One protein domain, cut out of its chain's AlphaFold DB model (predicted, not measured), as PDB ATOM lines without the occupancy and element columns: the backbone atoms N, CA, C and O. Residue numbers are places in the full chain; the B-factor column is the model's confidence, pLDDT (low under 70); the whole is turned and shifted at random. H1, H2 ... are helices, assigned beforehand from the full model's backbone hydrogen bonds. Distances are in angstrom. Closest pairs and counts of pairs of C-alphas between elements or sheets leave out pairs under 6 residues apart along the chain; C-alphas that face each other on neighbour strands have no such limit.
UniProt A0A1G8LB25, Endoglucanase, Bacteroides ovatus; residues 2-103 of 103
ATOM      1  N   ASP A   2      28.668   6.497 -24.364       98.00
ATOM      2  CA  ASP A   2      29.460   6.825 -23.160       98.00
ATOM      3  C   ASP A   2      30.559   7.878 -23.367       98.00
ATOM      4  O   ASP A   2      30.633   8.838 -22.610       98.00
ATOM      5  N   TYR A   3      31.390   7.720 -24.405       98.25
ATOM      6  CA  TYR A   3      32.466   8.665 -24.717       98.25
ATOM      7  C   TYR A   3      31.947  10.090 -24.966       98.25
ATOM      8  O   TYR A   3      32.467  11.042 -24.394       98.25
ATOM      9  N   ILE A   4      30.883  10.226 -25.768       98.31
ATOM     10  CA  ILE A   4      30.244  11.515 -26.078       98.31
ATOM     11  C   ILE A   4      29.652  12.135 -24.807       98.31
ATOM     12  O   ILE A   4      29.689  13.349 -24.646       98.31
ATOM     13  N   LEU A   5      29.142  11.309 -23.889       98.31
ATOM     14  CA  LEU A   5      28.465  11.744 -22.666       98.31
ATOM     15  C   LEU A   5      29.385  11.853 -21.434       98.31
ATOM     16  O   LEU A   5      28.888  11.903 -20.311       98.31
ATOM     17  N   GLY A   6      30.710  11.905 -21.616       97.94
ATOM     18  CA  GLY A   6      31.650  12.236 -20.534       97.94
ATOM     19  C   GLY A   6      32.602  11.130 -20.094       97.94
ATOM     20  O   GLY A   6      33.457  11.375 -19.245       97.94
ATOM     21  N   ARG A   7      32.527   9.923 -20.668       98.19
ATOM     22  CA  ARG A   7      33.502   8.850 -20.398       98.19
ATOM     23  C   ARG A   7      34.720   8.962 -21.326       98.19
ATOM     24  O   ARG A   7      34.967   8.078 -22.142       98.19
ATOM     25  N   ASN A   8      35.448  10.066 -21.197       97.62
ATOM     26  CA  ASN A   8      36.645  10.419 -21.969       97.62
ATOM     27  C   ASN A   8      37.694  11.098 -21.065       97.62
ATOM     28  O   ASN A   8      37.389  11.424 -19.914       97.62
ATOM     29  N   ALA A   9      38.919  11.314 -21.558       97.38
ATOM     30  CA  ALA A   9      40.009  11.872 -20.750       97.38
ATOM     31  C   ALA A   9      39.747  13.305 -20.243       97.38
ATOM     32  O   ALA A   9      40.245  13.692 -19.187       97.38
ATOM     33  N   THR A  10      38.921  14.087 -20.945       97.06
ATOM     34  CA  THR A  10      38.579  15.463 -20.533       97.06
ATOM     35  C   THR A  10      37.460  15.526 -19.488       97.06
ATOM     36  O   THR A  10      37.289  16.549 -18.813       97.06
ATOM     37  N   GLY A  11      36.663  14.460 -19.378       97.81
ATOM     38  CA  GLY A  11      35.447  14.395 -18.570       97.81
ATOM     39  C   GLY A  11      34.287  15.262 -19.077       97.81
ATOM     40  O   GLY A  11      33.303  15.405 -18.356       97.81
ATOM     41  N   PHE A  12      34.386  15.874 -20.263       98.31
ATOM     42  CA  PHE A  12      33.285  16.642 -20.853       98.31
ATOM     43  C   PHE A  12      32.251  15.718 -21.500       98.31
ATOM     44  O   PHE A  12      32.592  14.859 -22.309       98.31
ATOM     45  N   CYS A  13      30.975  15.951 -21.213       98.62
ATOM     46  CA  CYS A  13      29.901  15.609 -22.132       98.62
ATOM     47  C   CYS A  13      29.965  16.586 -23.306       98.62
ATOM     48  O   CYS A  13      29.721  17.771 -23.123       98.62
ATOM     49  N   TYR A  14      30.264  16.113 -24.511       98.75
ATOM     50  CA  TYR A  14      30.417  16.955 -25.704       98.75
ATOM     51  C   TYR A  14      29.083  17.425 -26.309       98.75
ATOM     52  O   TYR A  14      29.050  17.890 -27.446       98.75
ATOM     53  N   VAL A  15      27.974  17.299 -25.574       98.81
ATOM     54  CA  VAL A  15      26.665  17.807 -25.989       98.81
ATOM     55  C   VAL A  15      26.270  18.976 -25.098       98.81
ATOM     56  O   VAL A  15      26.197  18.825 -23.876       98.81
ATOM     57  N   THR A  16      26.002  20.135 -25.699       98.75
ATOM     58  CA  THR A  16      25.618  21.346 -24.960       98.75
ATOM     59  C   THR A  16      24.384  21.096 -24.088       98.75
ATOM     60  O   THR A  16      23.402  20.486 -24.521       98.75
ATOM     61  N   GLY A  17      24.426  21.571 -22.842       98.12
ATOM     62  CA  GLY A  17      23.303  21.478 -21.904       98.12
ATOM     63  C   GLY A  17      23.003  20.073 -21.360       98.12
ATOM     64  O   GLY A  17      21.965  19.896 -20.723       98.12
ATOM     65  N   LEU A  18      23.871  19.077 -21.591       98.00
ATOM     66  CA  LEU A  18      23.727  17.718 -21.056       98.00
ATOM     67  C   LEU A  18      24.919  17.305 -20.191       98.00
ATOM     68  O   LEU A  18      26.067  17.553 -20.534       98.00
ATOM     69  N   GLY A  19      24.654  16.565 -19.113       95.69
ATOM     70  CA  GLY A  19      25.688  16.121 -18.177       95.69
ATOM     71  C   GLY A  19      26.085  17.202 -17.167       95.69
ATOM     72  O   GLY A  19      25.480  18.266 -17.096       95.69
ATOM     73  N   THR A  20      27.080  16.907 -16.332       96.12
ATOM     74  CA  THR A  20      27.550  17.813 -15.263       96.12
ATOM     75  C   THR A  20      28.691  18.731 -15.698       96.12
ATOM     76  O   THR A  20      28.988  19.704 -15.011       96.12
ATOM     77  N   LYS A  21      29.338  18.409 -16.820       98.06
ATOM     78  CA  LYS A  21      30.423  19.173 -17.437       98.06
ATOM     79  C   LYS A  21      30.204  19.148 -18.948       98.06
ATOM     80  O   LYS A  21      30.523  18.149 -19.582       98.06
ATOM     81  N   SER A  22      29.611  20.199 -19.498       98.25
ATOM     82  CA  SER A  22      29.264  20.323 -20.923       98.25
ATOM     83  C   SER A  22      29.830  21.609 -21.516       98.25
ATOM     84  O   SER A  22      30.083  22.519 -20.732       98.25
ATOM     85  N   PRO A  23      29.967  21.722 -22.851       98.50
ATOM     86  CA  PRO A  23      30.360  22.971 -23.481       98.50
ATOM     87  C   PRO A  23      29.420  24.111 -23.074       98.50
ATOM     88  O   PRO A  23      28.200  24.009 -23.253       98.50
ATOM     89  N   GLU A  24      29.991  25.176 -22.524       98.31
ATOM     90  CA  GLU A  24      29.339  26.449 -22.214       98.31
ATOM     91  C   GLU A  24      29.696  27.521 -23.254       98.31
ATOM     92  O   GLU A  24      28.919  28.455 -23.455       98.31
ATOM     93  N   HIS A  25      30.815  27.363 -23.971       98.19
ATOM     94  CA  HIS A  25      31.323  28.332 -24.945       98.19
ATOM     95  C   HIS A  25      31.597  27.707 -26.326       98.19
ATOM     96  O   HIS A  25      32.705  27.850 -26.851       98.19
ATOM     97  N   PRO A  26      30.618  27.019 -26.954       98.50
ATOM     98  CA  PRO A  26      30.812  26.451 -28.284       98.50
ATOM     99  C   PRO A  26      31.102  27.550 -29.313       98.50
ATOM    100  O   PRO A  26      30.538  28.644 -29.234       98.50
ATOM    101  N   HIS A  27      31.893  27.241 -30.345       98.56
ATOM    102  CA  HIS A  27      32.016  28.102 -31.524       98.56
ATOM    103  C   HIS A  27      30.697  28.064 -32.314       98.56
ATOM    104  O   HIS A  27      30.527  27.315 -33.277       98.56
ATOM    105  N   HIS A  28      29.715  28.844 -31.859       98.38
ATOM    106  CA  HIS A  28      28.380  28.924 -32.434       98.38
ATOM    107  C   HIS A  28      27.835  30.347 -32.326       98.38
ATOM    108  O   HIS A  28      27.455  30.811 -31.253       98.38
ATOM    109  N   ARG A  29      27.739  31.025 -33.475       98.00
ATOM    110  CA  ARG A  29      27.406  32.458 -33.561       98.00
ATOM    111  C   ARG A  29      26.138  32.843 -32.809       98.00
ATOM    112  O   ARG A  29      26.143  33.867 -32.146       98.00
ATOM    113  N   LEU A  30      25.071  32.046 -32.909       97.75
ATOM    114  CA  LEU A  30      23.812  32.384 -32.240       97.75
ATOM    115  C   LEU A  30      23.975  32.336 -30.719       97.75
ATOM    116  O   LEU A  30      23.649  33.323 -30.073       97.75
ATOM    117  N   SER A  31      24.579  31.262 -30.192       97.62
ATOM    118  CA  SER A  31      24.850  31.110 -28.753       97.62
ATOM    119  C   SER A  31      25.807  32.179 -28.208       97.62
ATOM    120  O   SER A  31      25.771  32.480 -27.027       97.62
ATOM    121  N   ALA A  32      26.684  32.731 -29.050       97.19
ATOM    122  CA  ALA A  32      27.619  33.789 -28.669       97.19
ATOM    123  C   ALA A  32      27.004  35.202 -28.702       97.19
ATOM    124  O   ALA A  32      27.601  36.152 -28.201       97.19
ATOM    125  N   SER A  33      25.840  35.371 -29.338       97.12
ATOM    126  CA  SER A  33      25.296  36.691 -29.704       97.12
ATOM    127  C   SER A  33      23.957  37.038 -29.059       97.12
ATOM    128  O   SER A  33      23.440  38.127 -29.297       97.12
ATOM    129  N   ASP A  34      23.367  36.121 -28.297       95.88
ATOM    130  CA  ASP A  34      22.002  36.248 -27.779       95.88
ATOM    131  C   ASP A  34      21.922  36.783 -26.336       95.88
ATOM    132  O   ASP A  34      20.822  36.905 -25.798       95.88
ATOM    133  N   ASP A  35      23.064  37.125 -25.724       95.12
ATOM    134  CA  ASP A  35      23.208  37.527 -24.314       95.12
ATOM    135  C   ASP A  35      22.701  36.472 -23.300       95.12
ATOM    136  O   ASP A  35      22.495  36.767 -22.116       95.12
ATOM    137  N   ILE A  36      22.518  35.216 -23.726       97.12
ATOM    138  CA  ILE A  36      22.123  34.104 -22.862       97.12
ATOM    139  C   ILE A  36      23.382  33.375 -22.397       97.12
ATOM    140  O   ILE A  36      24.194  32.906 -23.183       97.12
ATOM    141  N   LYS A  37      23.535  33.224 -21.073       94.75
ATOM    142  CA  LYS A  37      24.698  32.526 -20.498       94.75
ATOM    143  C   LYS A  37      24.826  31.081 -21.003       94.75
ATOM    144  O   LYS A  37      25.933  30.594 -21.194       94.75
ATOM    145  N   ALA A  38      23.704  30.374 -21.103       97.12
ATOM    146  CA  ALA A  38      23.688  28.983 -21.532       97.12
ATOM    147  C   ALA A  38      23.622  28.903 -23.065       97.12
ATOM    148  O   ALA A  38      22.749  29.544 -23.650       97.12
ATOM    149  N   PRO A  39      24.456  28.076 -23.717       98.00
ATOM    150  CA  PRO A  39      24.337  27.868 -25.149       98.00
ATOM    151  C   PRO A  39      23.041  27.124 -25.480       98.00
ATOM    152  O   PRO A  39      22.467  26.418 -24.644       98.00
ATOM    153  N   ILE A  40      22.617  27.211 -26.741       98.38
ATOM    154  CA  ILE A  40      21.521  26.385 -27.258       98.38
ATOM    155  C   ILE A  40      21.829  24.899 -26.969       98.38
ATOM    156  O   ILE A  40      22.909  24.422 -27.339       98.38
ATOM    157  N   PRO A  41      20.920  24.164 -26.300       98.25
ATOM    158  CA  PRO A  41      21.176  22.795 -25.868       98.25
ATOM    159  C   PRO A  41      21.071  21.789 -27.023       98.25
ATOM    160  O   PRO A  41      20.356  22.009 -28.001       98.25
ATOM    161  N   GLY A  42      21.736  20.642 -26.872       98.31
ATOM    162  CA  GLY A  42      21.640  19.508 -27.795       98.31
ATOM    163  C   GLY A  42      22.614  19.533 -28.976       98.31
ATOM    164  O   GLY A  42      22.529  18.658 -29.840       98.31
ATOM    165  N   PHE A  43      23.550  20.481 -29.040       98.56
ATOM    166  CA  PHE A  43      24.589  20.486 -30.069       98.56
ATOM    167  C   PHE A  43      25.753  19.586 -29.701       98.56
ATOM    168  O   PHE A  43      26.293  19.695 -28.605       98.56
ATOM    169  N   LEU A  44      26.153  18.734 -30.647       98.81
ATOM    170  CA  LEU A  44      27.394  17.978 -30.551       98.81
ATOM    171  C   LEU A  44      28.544  18.862 -31.035       98.81
ATOM    172  O   LEU A  44      28.541  19.280 -32.196       98.81
ATOM    173  N   VAL A  45      29.515  19.116 -30.158       98.75
ATOM    174  CA  VAL A  45      30.767  19.773 -30.556       98.75
ATOM    175  C   VAL A  45      31.721  18.783 -31.228       98.75
ATOM    176  O   VAL A  45      31.589  17.570 -31.046       98.75
ATOM    177  N   GLY A  46      32.683  19.291 -32.000       98.44
ATOM    178  CA  GLY A  46      33.660  18.466 -32.723       98.44
ATOM    179  C   GLY A  46      34.438  17.479 -31.837       98.44
ATOM    180  O   GLY A  46      34.661  16.338 -32.242       98.44
ATOM    181  N   GLY A  47      34.790  17.892 -30.615       98.38
ATOM    182  CA  GLY A  47      35.562  17.100 -29.655       98.38
ATOM    183  C   GLY A  47      37.081  17.270 -29.814       98.38
ATOM    184  O   GLY A  47      37.532  18.140 -30.561       98.38
ATOM    185  N   PRO A  48      37.895  16.471 -29.097       98.19
ATOM    186  CA  PRO A  48      39.347  16.620 -29.076       98.19
ATOM    187  C   PRO A  48      39.987  16.568 -30.467       98.19
ATOM    188  O   PRO A  48      39.761  15.639 -31.244       98.19
ATOM    189  N   ASN A  49      40.832  17.558 -30.763       98.25
ATOM    190  CA  ASN A  49      41.563  17.670 -32.018       98.25
ATOM    191  C   ASN A  49      43.049  17.990 -31.749       98.25
ATOM    192  O   ASN A  49      43.388  19.157 -31.532       98.25
ATOM    193  N   PRO A  50      43.964  16.998 -31.803       97.81
ATOM    194  CA  PRO A  50      45.402  17.229 -31.616       97.81
ATOM    195  C   PRO A  50      46.039  18.062 -32.733       97.81
ATOM    196  O   PRO A  50      47.165  18.527 -32.584       97.81
ATOM    197  N   GLY A  51      45.340  18.258 -33.855       97.69
ATOM    198  CA  GLY A  51      45.778  19.161 -34.909       97.69
ATOM    199  C   GLY A  51      45.711  20.635 -34.505       97.69
ATOM    200  O   GLY A  51      46.408  21.425 -35.135       97.69
ATOM    201  N   GLN A  52      44.889  20.992 -33.503       97.69
ATOM    202  CA  GLN A  52      44.740  22.354 -32.957       97.69
ATOM    203  C   GLN A  52      44.733  23.422 -34.064       97.69
ATOM    204  O   GLN A  52      45.500  24.380 -34.045       97.69
ATOM    205  N   GLN A  53      43.909  23.209 -35.098       98.00
ATOM    206  CA  GLN A  53      43.945  23.948 -36.375       98.00
ATOM    207  C   GLN A  53      43.275  25.331 -36.290       98.00
ATOM    208  O   GLN A  53      42.755  25.864 -37.276       98.00
ATOM    209  N   ASP A  54      43.286  25.902 -35.096       97.44
ATOM    210  CA  ASP A  54      42.777  27.216 -34.762       97.44
ATOM    211  C   ASP A  54      43.852  28.029 -34.028       97.44
ATOM    212  O   ASP A  54      45.050  27.791 -34.194       97.44
ATOM    213  N   LYS A  55      43.447  29.085 -33.322       94.06
ATOM    214  CA  LYS A  55      44.359  29.944 -32.553       94.06
ATOM    215  C   LYS A  55      44.056  29.920 -31.054       94.06
ATOM    216  O   LYS A  55      44.587  30.764 -30.335       94.06
ATOM    217  N   ALA A  56      43.216  28.987 -30.605       97.56
ATOM    218  CA  ALA A  56      42.871  28.840 -29.204       97.56
ATOM    219  C   ALA A  56      44.043  28.245 -28.414       97.56
ATOM    220  O   ALA A  56      44.938  27.587 -28.954       97.56
ATOM    221  N   PHE A  57      44.044  28.475 -27.104       97.50
ATOM    222  CA  PHE A  57      45.015  27.862 -26.205       97.50
ATOM    223  C   PHE A  57      44.511  26.498 -25.723       97.50
ATOM    224  O   PHE A  57      43.533  26.420 -24.981       97.50
ATOM    225  N   TYR A  58      45.225  25.433 -26.082       98.06
ATOM    226  CA  TYR A  58      44.959  24.084 -25.588       98.06
ATOM    227  C   TYR A  58      45.919  23.730 -24.444       98.06
ATOM    228  O   TYR A  58      47.130  23.910 -24.589       98.06
ATOM    229  N   PRO A  59      45.430  23.158 -23.328       94.94
ATOM    230  CA  PRO A  59      46.295  22.751 -22.218       94.94
ATOM    231  C   PRO A  59      47.285  21.628 -22.566       94.94
ATOM    232  O   PRO A  59      48.293  21.454 -21.885       94.94
ATOM    233  N   THR A  60      46.978  20.830 -23.590       96.75
ATOM    234  CA  THR A  60      47.716  19.618 -23.964       96.75
ATOM    235  C   THR A  60      47.450  19.265 -25.427       96.75
ATOM    236  O   THR A  60      46.385  19.568 -25.960       96.75
ATOM    237  N   ALA A  61      48.427  18.629 -26.077       96.19
ATOM    238  CA  ALA A  61      48.314  18.092 -27.436       96.19
ATOM    239  C   ALA A  61      48.040  16.575 -27.459       96.19
ATOM    240  O   ALA A  61      48.000  15.967 -28.530       96.19
ATOM    241  N   SER A  62      47.868  15.943 -26.291       97.81
ATOM    242  CA  SER A  62      47.460  14.539 -26.200       97.81
ATOM    243  C   SER A  62      46.135  14.335 -26.950       97.81
ATOM    244  O   SER A  62      45.197  15.094 -26.700       97.81
ATOM    245  N   PRO A  63      46.004  13.321 -27.832       97.00
ATOM    246  CA  PRO A  63      44.858  13.206 -28.737       97.00
ATOM    247  C   PRO A  63      43.483  13.293 -28.073       97.00
ATOM    248  O   PRO A  63      42.631  14.014 -28.576       97.00
ATOM    249  N   ASP A  64      43.280  12.611 -26.942       96.44
ATOM    250  CA  ASP A  64      41.985  12.579 -26.243       96.44
ATOM    251  C   ASP A  64      41.770  13.760 -25.280       96.44
ATOM    252  O   ASP A  64      40.687  13.930 -24.733       96.44
ATOM    253  N   GLU A  65      42.796  14.582 -25.054       97.75
ATOM    254  CA  GLU A  65      42.745  15.721 -24.129       97.75
ATOM    255  C   GLU A  65      42.841  17.078 -24.844       97.75
ATOM    256  O   GLU A  65      42.678  18.119 -24.211       97.75
ATOM    257  N   SER A  66      43.109  17.081 -26.156       98.19
ATOM    258  CA  SER A  66      43.287  18.286 -26.975       98.19
ATOM    259  C   SER A  66      41.946  18.948 -27.309       98.19
ATOM    260  O   SER A  66      41.553  19.056 -28.469       98.19
ATOM    261  N   TYR A  67      41.234  19.365 -26.267       98.50
ATOM    262  CA  TYR A  67      39.942  20.037 -26.303       98.50
ATOM    263  C   TYR A  67      39.952  21.215 -25.331       98.50
ATOM    264  O   TYR A  67      40.479  21.112 -24.219       98.50
ATOM    265  N   VAL A  68      39.341  22.322 -25.735       98.38
ATOM    266  CA  VAL A  68      39.146  23.490 -24.878       98.38
ATOM    267  C   VAL A  68      37.771  24.092 -25.152       98.38
ATOM    268  O   VAL A  68      37.353  24.213 -26.300       98.38
ATOM    269  N   ASP A  69      37.054  24.439 -24.084       98.31
ATOM    270  CA  ASP A  69      35.715  25.014 -24.179       98.31
ATOM    271  C   ASP A  69      35.786  26.543 -24.258       98.31
ATOM    272  O   ASP A  69      35.562  27.256 -23.280       98.31
ATOM    273  N   THR A  70      36.188  27.036 -25.426       97.94
ATOM    274  CA  THR A  70      36.228  28.465 -25.750       97.94
ATOM    275  C   THR A  70      35.661  28.714 -27.141       97.94
ATOM    276  O   THR A  70      35.748  27.864 -28.031       97.94
ATOM    277  N   GLU A  71      35.099  29.906 -27.349       97.25
ATOM    278  CA  GLU A  71      34.482  30.273 -28.627       97.25
ATOM    279  C   GLU A  71      35.513  30.359 -29.766       97.25
ATOM    280  O   GLU A  71      35.188  30.093 -30.916       97.25
ATOM    281  N   ASP A  72      36.773  30.695 -29.485       97.06
ATOM    282  CA  ASP A  72      37.838  30.762 -30.495       97.06
ATOM    283  C   ASP A  72      38.364  29.381 -30.935       97.06
ATOM    284  O   ASP A  72      39.063  29.286 -31.948       97.06
ATOM    285  N   SER A  73      37.981  28.306 -30.234       98.25
ATOM    286  CA  SER A  73      38.351  26.924 -30.548       98.25
ATOM    287  C   SER A  73      37.440  26.312 -31.616       98.25
ATOM    288  O   SER A  73      36.741  25.325 -31.393       98.25
ATOM    289  N   TYR A  74      37.425  26.877 -32.822       98.38
ATOM    290  CA  TYR A  74      36.614  26.314 -33.908       98.38
ATOM    291  C   TYR A  74      37.098  24.924 -34.364       98.38
ATOM    292  O   TYR A  74      36.316  24.156 -34.914       98.38
ATOM    293  N   ALA A  75      38.360  24.545 -34.118       98.38
ATOM    294  CA  ALA A  75      38.871  23.240 -34.539       98.38
ATOM    295  C   ALA A  75      38.455  22.085 -33.612       98.38
ATOM    296  O   ALA A  75      38.566  20.931 -34.032       98.38
ATOM    297  N   SER A  76      38.007  22.368 -32.381       98.25
ATOM    298  CA  SER A  76      37.575  21.348 -31.408       98.25
ATOM    299  C   SER A  76      36.168  21.582 -30.834       98.25
ATOM    300  O   SER A  76      35.486  20.630 -30.456       98.25
ATOM    301  N   ASN A  77      35.693  22.831 -30.815       98.62
ATOM    302  CA  ASN A  77      34.482  23.255 -30.106       98.62
ATOM    303  C   ASN A  77      33.401  23.880 -31.014       98.62
ATOM    304  O   ASN A  77      32.415  24.425 -30.518       98.62
ATOM    305  N   GLU A  78      33.557  23.820 -32.342       98.56
ATOM    306  CA  GLU A  78      32.488  24.167 -33.293       98.56
ATOM    307  C   GLU A  78      31.344  23.148 -33.242       98.56
ATOM    308  O   GLU A  78      31.503  22.041 -32.721       98.56
ATOM    309  N   VAL A  79      30.187  23.520 -33.797       98.62
ATOM    310  CA  VAL A  79      29.006  22.658 -33.969       98.62
ATOM    311  C   VAL A  79      28.652  22.540 -35.451       98.62
ATOM    312  O   VAL A  79      28.822  23.491 -36.214       98.62
ATOM    313  N   ALA A  80      28.117  21.395 -35.878       98.44
ATOM    314  CA  ALA A  80      27.745  21.195 -37.277       98.44
ATOM    315  C   ALA A  80      26.572  20.223 -37.455       98.44
ATOM    316  O   ALA A  80      26.421  19.232 -36.736       98.44
ATOM    317  N   ILE A  81      25.752  20.477 -38.481       98.44
ATOM    318  CA  ILE A  81      24.539  19.695 -38.766       98.44
ATOM    319  C   ILE A  81      24.834  18.210 -39.022       98.44
ATOM    320  O   ILE A  81      24.069  17.345 -38.609       98.44
ATOM    321  N   ASN A  82      25.956  17.892 -39.668       98.31
ATOM    322  CA  ASN A  82      26.365  16.519 -39.963       98.31
ATOM    323  C   ASN A  82      26.804  15.754 -38.704       98.31
ATOM    324  O   ASN A  82      26.556  14.550 -38.620       98.31
ATOM    325  N   TRP A  83      27.398  16.424 -37.713       98.50
ATOM    326  CA  TRP A  83      27.724  15.799 -36.425       98.50
ATOM    327  C   TRP A  83      26.453  15.499 -35.632       98.50
ATOM    328  O   TRP A  83      26.253  14.373 -35.176       98.50
ATOM    329  N   ASN A  84      25.533  16.463 -35.565       98.62
ATOM    330  CA  ASN A  84      24.232  16.259 -34.934       98.62
ATOM    331  C   ASN A  84      23.393  15.179 -35.636       98.62
ATOM    332  O   ASN A  84      22.730  14.400 -34.955       98.62
ATOM    333  N   ALA A  85      23.451  15.069 -36.966       98.62
ATOM    334  CA  ALA A  85      22.777  13.995 -37.697       98.62
ATOM    335  C   ALA A  85      23.268  12.604 -37.254       98.62
ATOM    336  O   ALA A  85      22.455  11.712 -37.001       98.62
ATOM    337  N   ALA A  86      24.584  12.427 -37.091       98.31
ATOM    338  CA  ALA A  86      25.156  11.182 -36.580       98.31
ATOM    339  C   ALA A  86      24.763  10.922 -35.114       98.31
ATOM    340  O   ALA A  86      24.420   9.788 -34.769       98.31
ATOM    341  N   LEU A  87      24.744  11.960 -34.267       98.44
ATOM    342  CA  LEU A  87      24.279  11.849 -32.880       98.44
ATOM    343  C   LEU A  87      22.822  11.375 -32.809       98.44
ATOM    344  O   LEU A  87      22.516  10.465 -32.039       98.44
ATOM    345  N   VAL A  88      21.934  11.956 -33.619       98.38
ATOM    346  CA  VAL A  88      20.513  11.577 -33.670       98.38
ATOM    347  C   VAL A  88      20.352  10.135 -34.141       98.38
ATOM    348  O   VAL A  88      19.597   9.381 -33.526       98.38
ATOM    349  N   ALA A  89      21.082   9.725 -35.182       98.38
ATOM    350  CA  ALA A  89      21.025   8.359 -35.695       98.38
ATOM    351  C   ALA A  89      21.489   7.335 -34.644       98.38
ATOM    352  O   ALA A  89      20.796   6.345 -34.396       98.38
ATOM    353  N   LEU A  90      22.624   7.591 -33.982       98.00
ATOM    354  CA  LEU A  90      23.136   6.732 -32.913       98.00
ATOM    355  C   LEU A  90      22.177   6.675 -31.717       98.00
ATOM    356  O   LEU A  90      21.888   5.588 -31.227       98.00
ATOM    357  N   SER A  91      21.675   7.827 -31.264       97.12
ATOM    358  CA  SER A  91      20.760   7.903 -30.116       97.12
ATOM    359  C   SER A  91      19.464   7.149 -30.395       97.12
ATOM    360  O   SER A  91      19.070   6.306 -29.598       97.12
ATOM    361  N   SER A  92      18.859   7.375 -31.566       97.38
ATOM    362  CA  SER A  92      17.635   6.679 -31.986       97.38
ATOM    363  C   SER A  92      17.844   5.169 -32.116       97.38
ATOM    364  O   SER A  92      16.968   4.392 -31.752       97.38
ATOM    365  N   SER A  93      19.011   4.737 -32.606       97.00
ATOM    366  CA  SER A  93      19.326   3.307 -32.722       97.00
ATOM    367  C   SER A  93      19.442   2.639 -31.352       97.00
ATOM    368  O   SER A  93      18.939   1.537 -31.160       97.00
ATOM    369  N   LEU A  94      20.092   3.305 -30.391       96.31
ATOM    370  CA  LEU A  94      20.204   2.798 -29.024       96.31
ATOM    371  C   LEU A  94      18.847   2.759 -28.323       96.31
ATOM    372  O   LEU A  94      18.562   1.775 -27.651       96.31
ATOM    373  N   ASP A  95      18.016   3.784 -28.510       95.62
ATOM    374  CA  ASP A  95      16.656   3.829 -27.967       95.62
ATOM    375  C   ASP A  95      15.803   2.667 -28.497       95.62
ATOM    376  O   ASP A  95      15.231   1.906 -27.718       95.62
ATOM    377  N   ALA A  96      15.821   2.436 -29.814       95.56
ATOM    378  CA  ALA A  96      15.099   1.326 -30.433       95.56
ATOM    379  C   ALA A  96      15.540  -0.050 -29.895       95.56
ATOM    380  O   ALA A  96      14.700  -0.907 -29.637       95.56
ATOM    381  N   LEU A  97      16.846  -0.256 -29.688       94.19
ATOM    382  CA  LEU A  97      17.397  -1.515 -29.167       94.19
ATOM    383  C   LEU A  97      17.200  -1.681 -27.652       94.19
ATOM    384  O   LEU A  97      17.128  -2.807 -27.150       94.19
ATOM    385  N   ALA A  98      17.103  -0.582 -26.901       89.69
ATOM    386  CA  ALA A  98      16.859  -0.626 -25.463       89.69
ATOM    387  C   ALA A  98      15.484  -1.232 -25.143       89.69
ATOM    388  O   ALA A  98      15.352  -1.948 -24.151       89.69
ATOM    389  N   VAL A  99      14.487  -1.027 -26.012       71.06
ATOM    390  CA  VAL A  99      13.146  -1.626 -25.883       71.06
ATOM    391  C   VAL A  99      13.189  -3.160 -25.960       71.06
ATOM    392  O   VAL A  99      12.426  -3.830 -25.263       71.06
ATOM    393  N   ASP A 100      14.113  -3.730 -26.738       61.22
ATOM    394  CA  ASP A 100      14.279  -5.186 -26.867       61.22
ATOM    395  C   ASP A 100      15.087  -5.811 -25.721       61.22
ATOM    396  O   ASP A 100      15.043  -7.022 -25.514       61.22
ATOM    397  N   SER A 101      15.794  -4.991 -24.940       58.78
ATOM    398  CA  SER A 101      16.677  -5.437 -23.853       58.78
ATOM    399  C   SER A 101      15.941  -5.703 -22.527       58.78
ATOM    400  O   SER A 101      16.568  -6.102 -21.547       58.78
ATOM    401  N   VAL A 102      14.624  -5.454 -22.476       55.03
ATOM    402  CA  VAL A 102      13.767  -5.587 -21.275       55.03
ATOM    403  C   VAL A 102      12.764  -6.754 -21.408       55.03
ATOM    404  O   VAL A 102      11.758  -6.809 -20.704       55.03
ATOM    405  N   LYS A 103      13.024  -7.715 -22.301       44.19
ATOM    406  CA  LYS A 103      12.322  -9.011 -22.348       44.19
ATOM    407  C   LYS A 103      13.233 -10.130 -21.867       44.19
ATOM    408  O   LYS A 103      12.701 -11.026 -21.177       44.19
TER     409      LYS A 103
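AT A GLANCE: This is residues 2 to 103 of the 103 residues of the protein "Endoglucanase" of Bacteroides ovatus (UniProt A0A1G8LB25). With little regular structure, a body built mostly of loops holds the short helices H1 and H2, and an arm sticks out from it: residues 89 to 103, of which 89 to 100 belong to the long helix H3. The printed part has 102 residues, with H1, H2, H3 in that order and no named strand; the class is all helix, with 29 residues in named elements. The whole is compact, with a radius of gyration of the C-alphas of 14.6 A, and spans 51 by 33 by 25 A, only just elongated.

IN THESE COORDINATES: Find C-alpha 81 at (24.539, 19.695, -38.766); from there H3, residues 81 to 100, runs 29.4 A to C-alpha 100 at (14.279, -5.186, -26.867). H2 is residues 74 to 77, 5.3 A; H1 is residues 29 to 33, 6.1 A.

HOW THE PARTS SIT: H1, H2 and H3 are apart from one another. In H1 every O i to N i+4 pair is within hydrogen-bond range, in H3 15 of 16; H2 is too short for such a pair.

THE WHOLE: The C-alphas of Lys 55 and Lys 103, the two farthest apart, are 51.5 A apart. The printed part has no cut. The link from H1 to H2 is long, 40 residues. Look for pLDDT under 70 at residues 100 to 103.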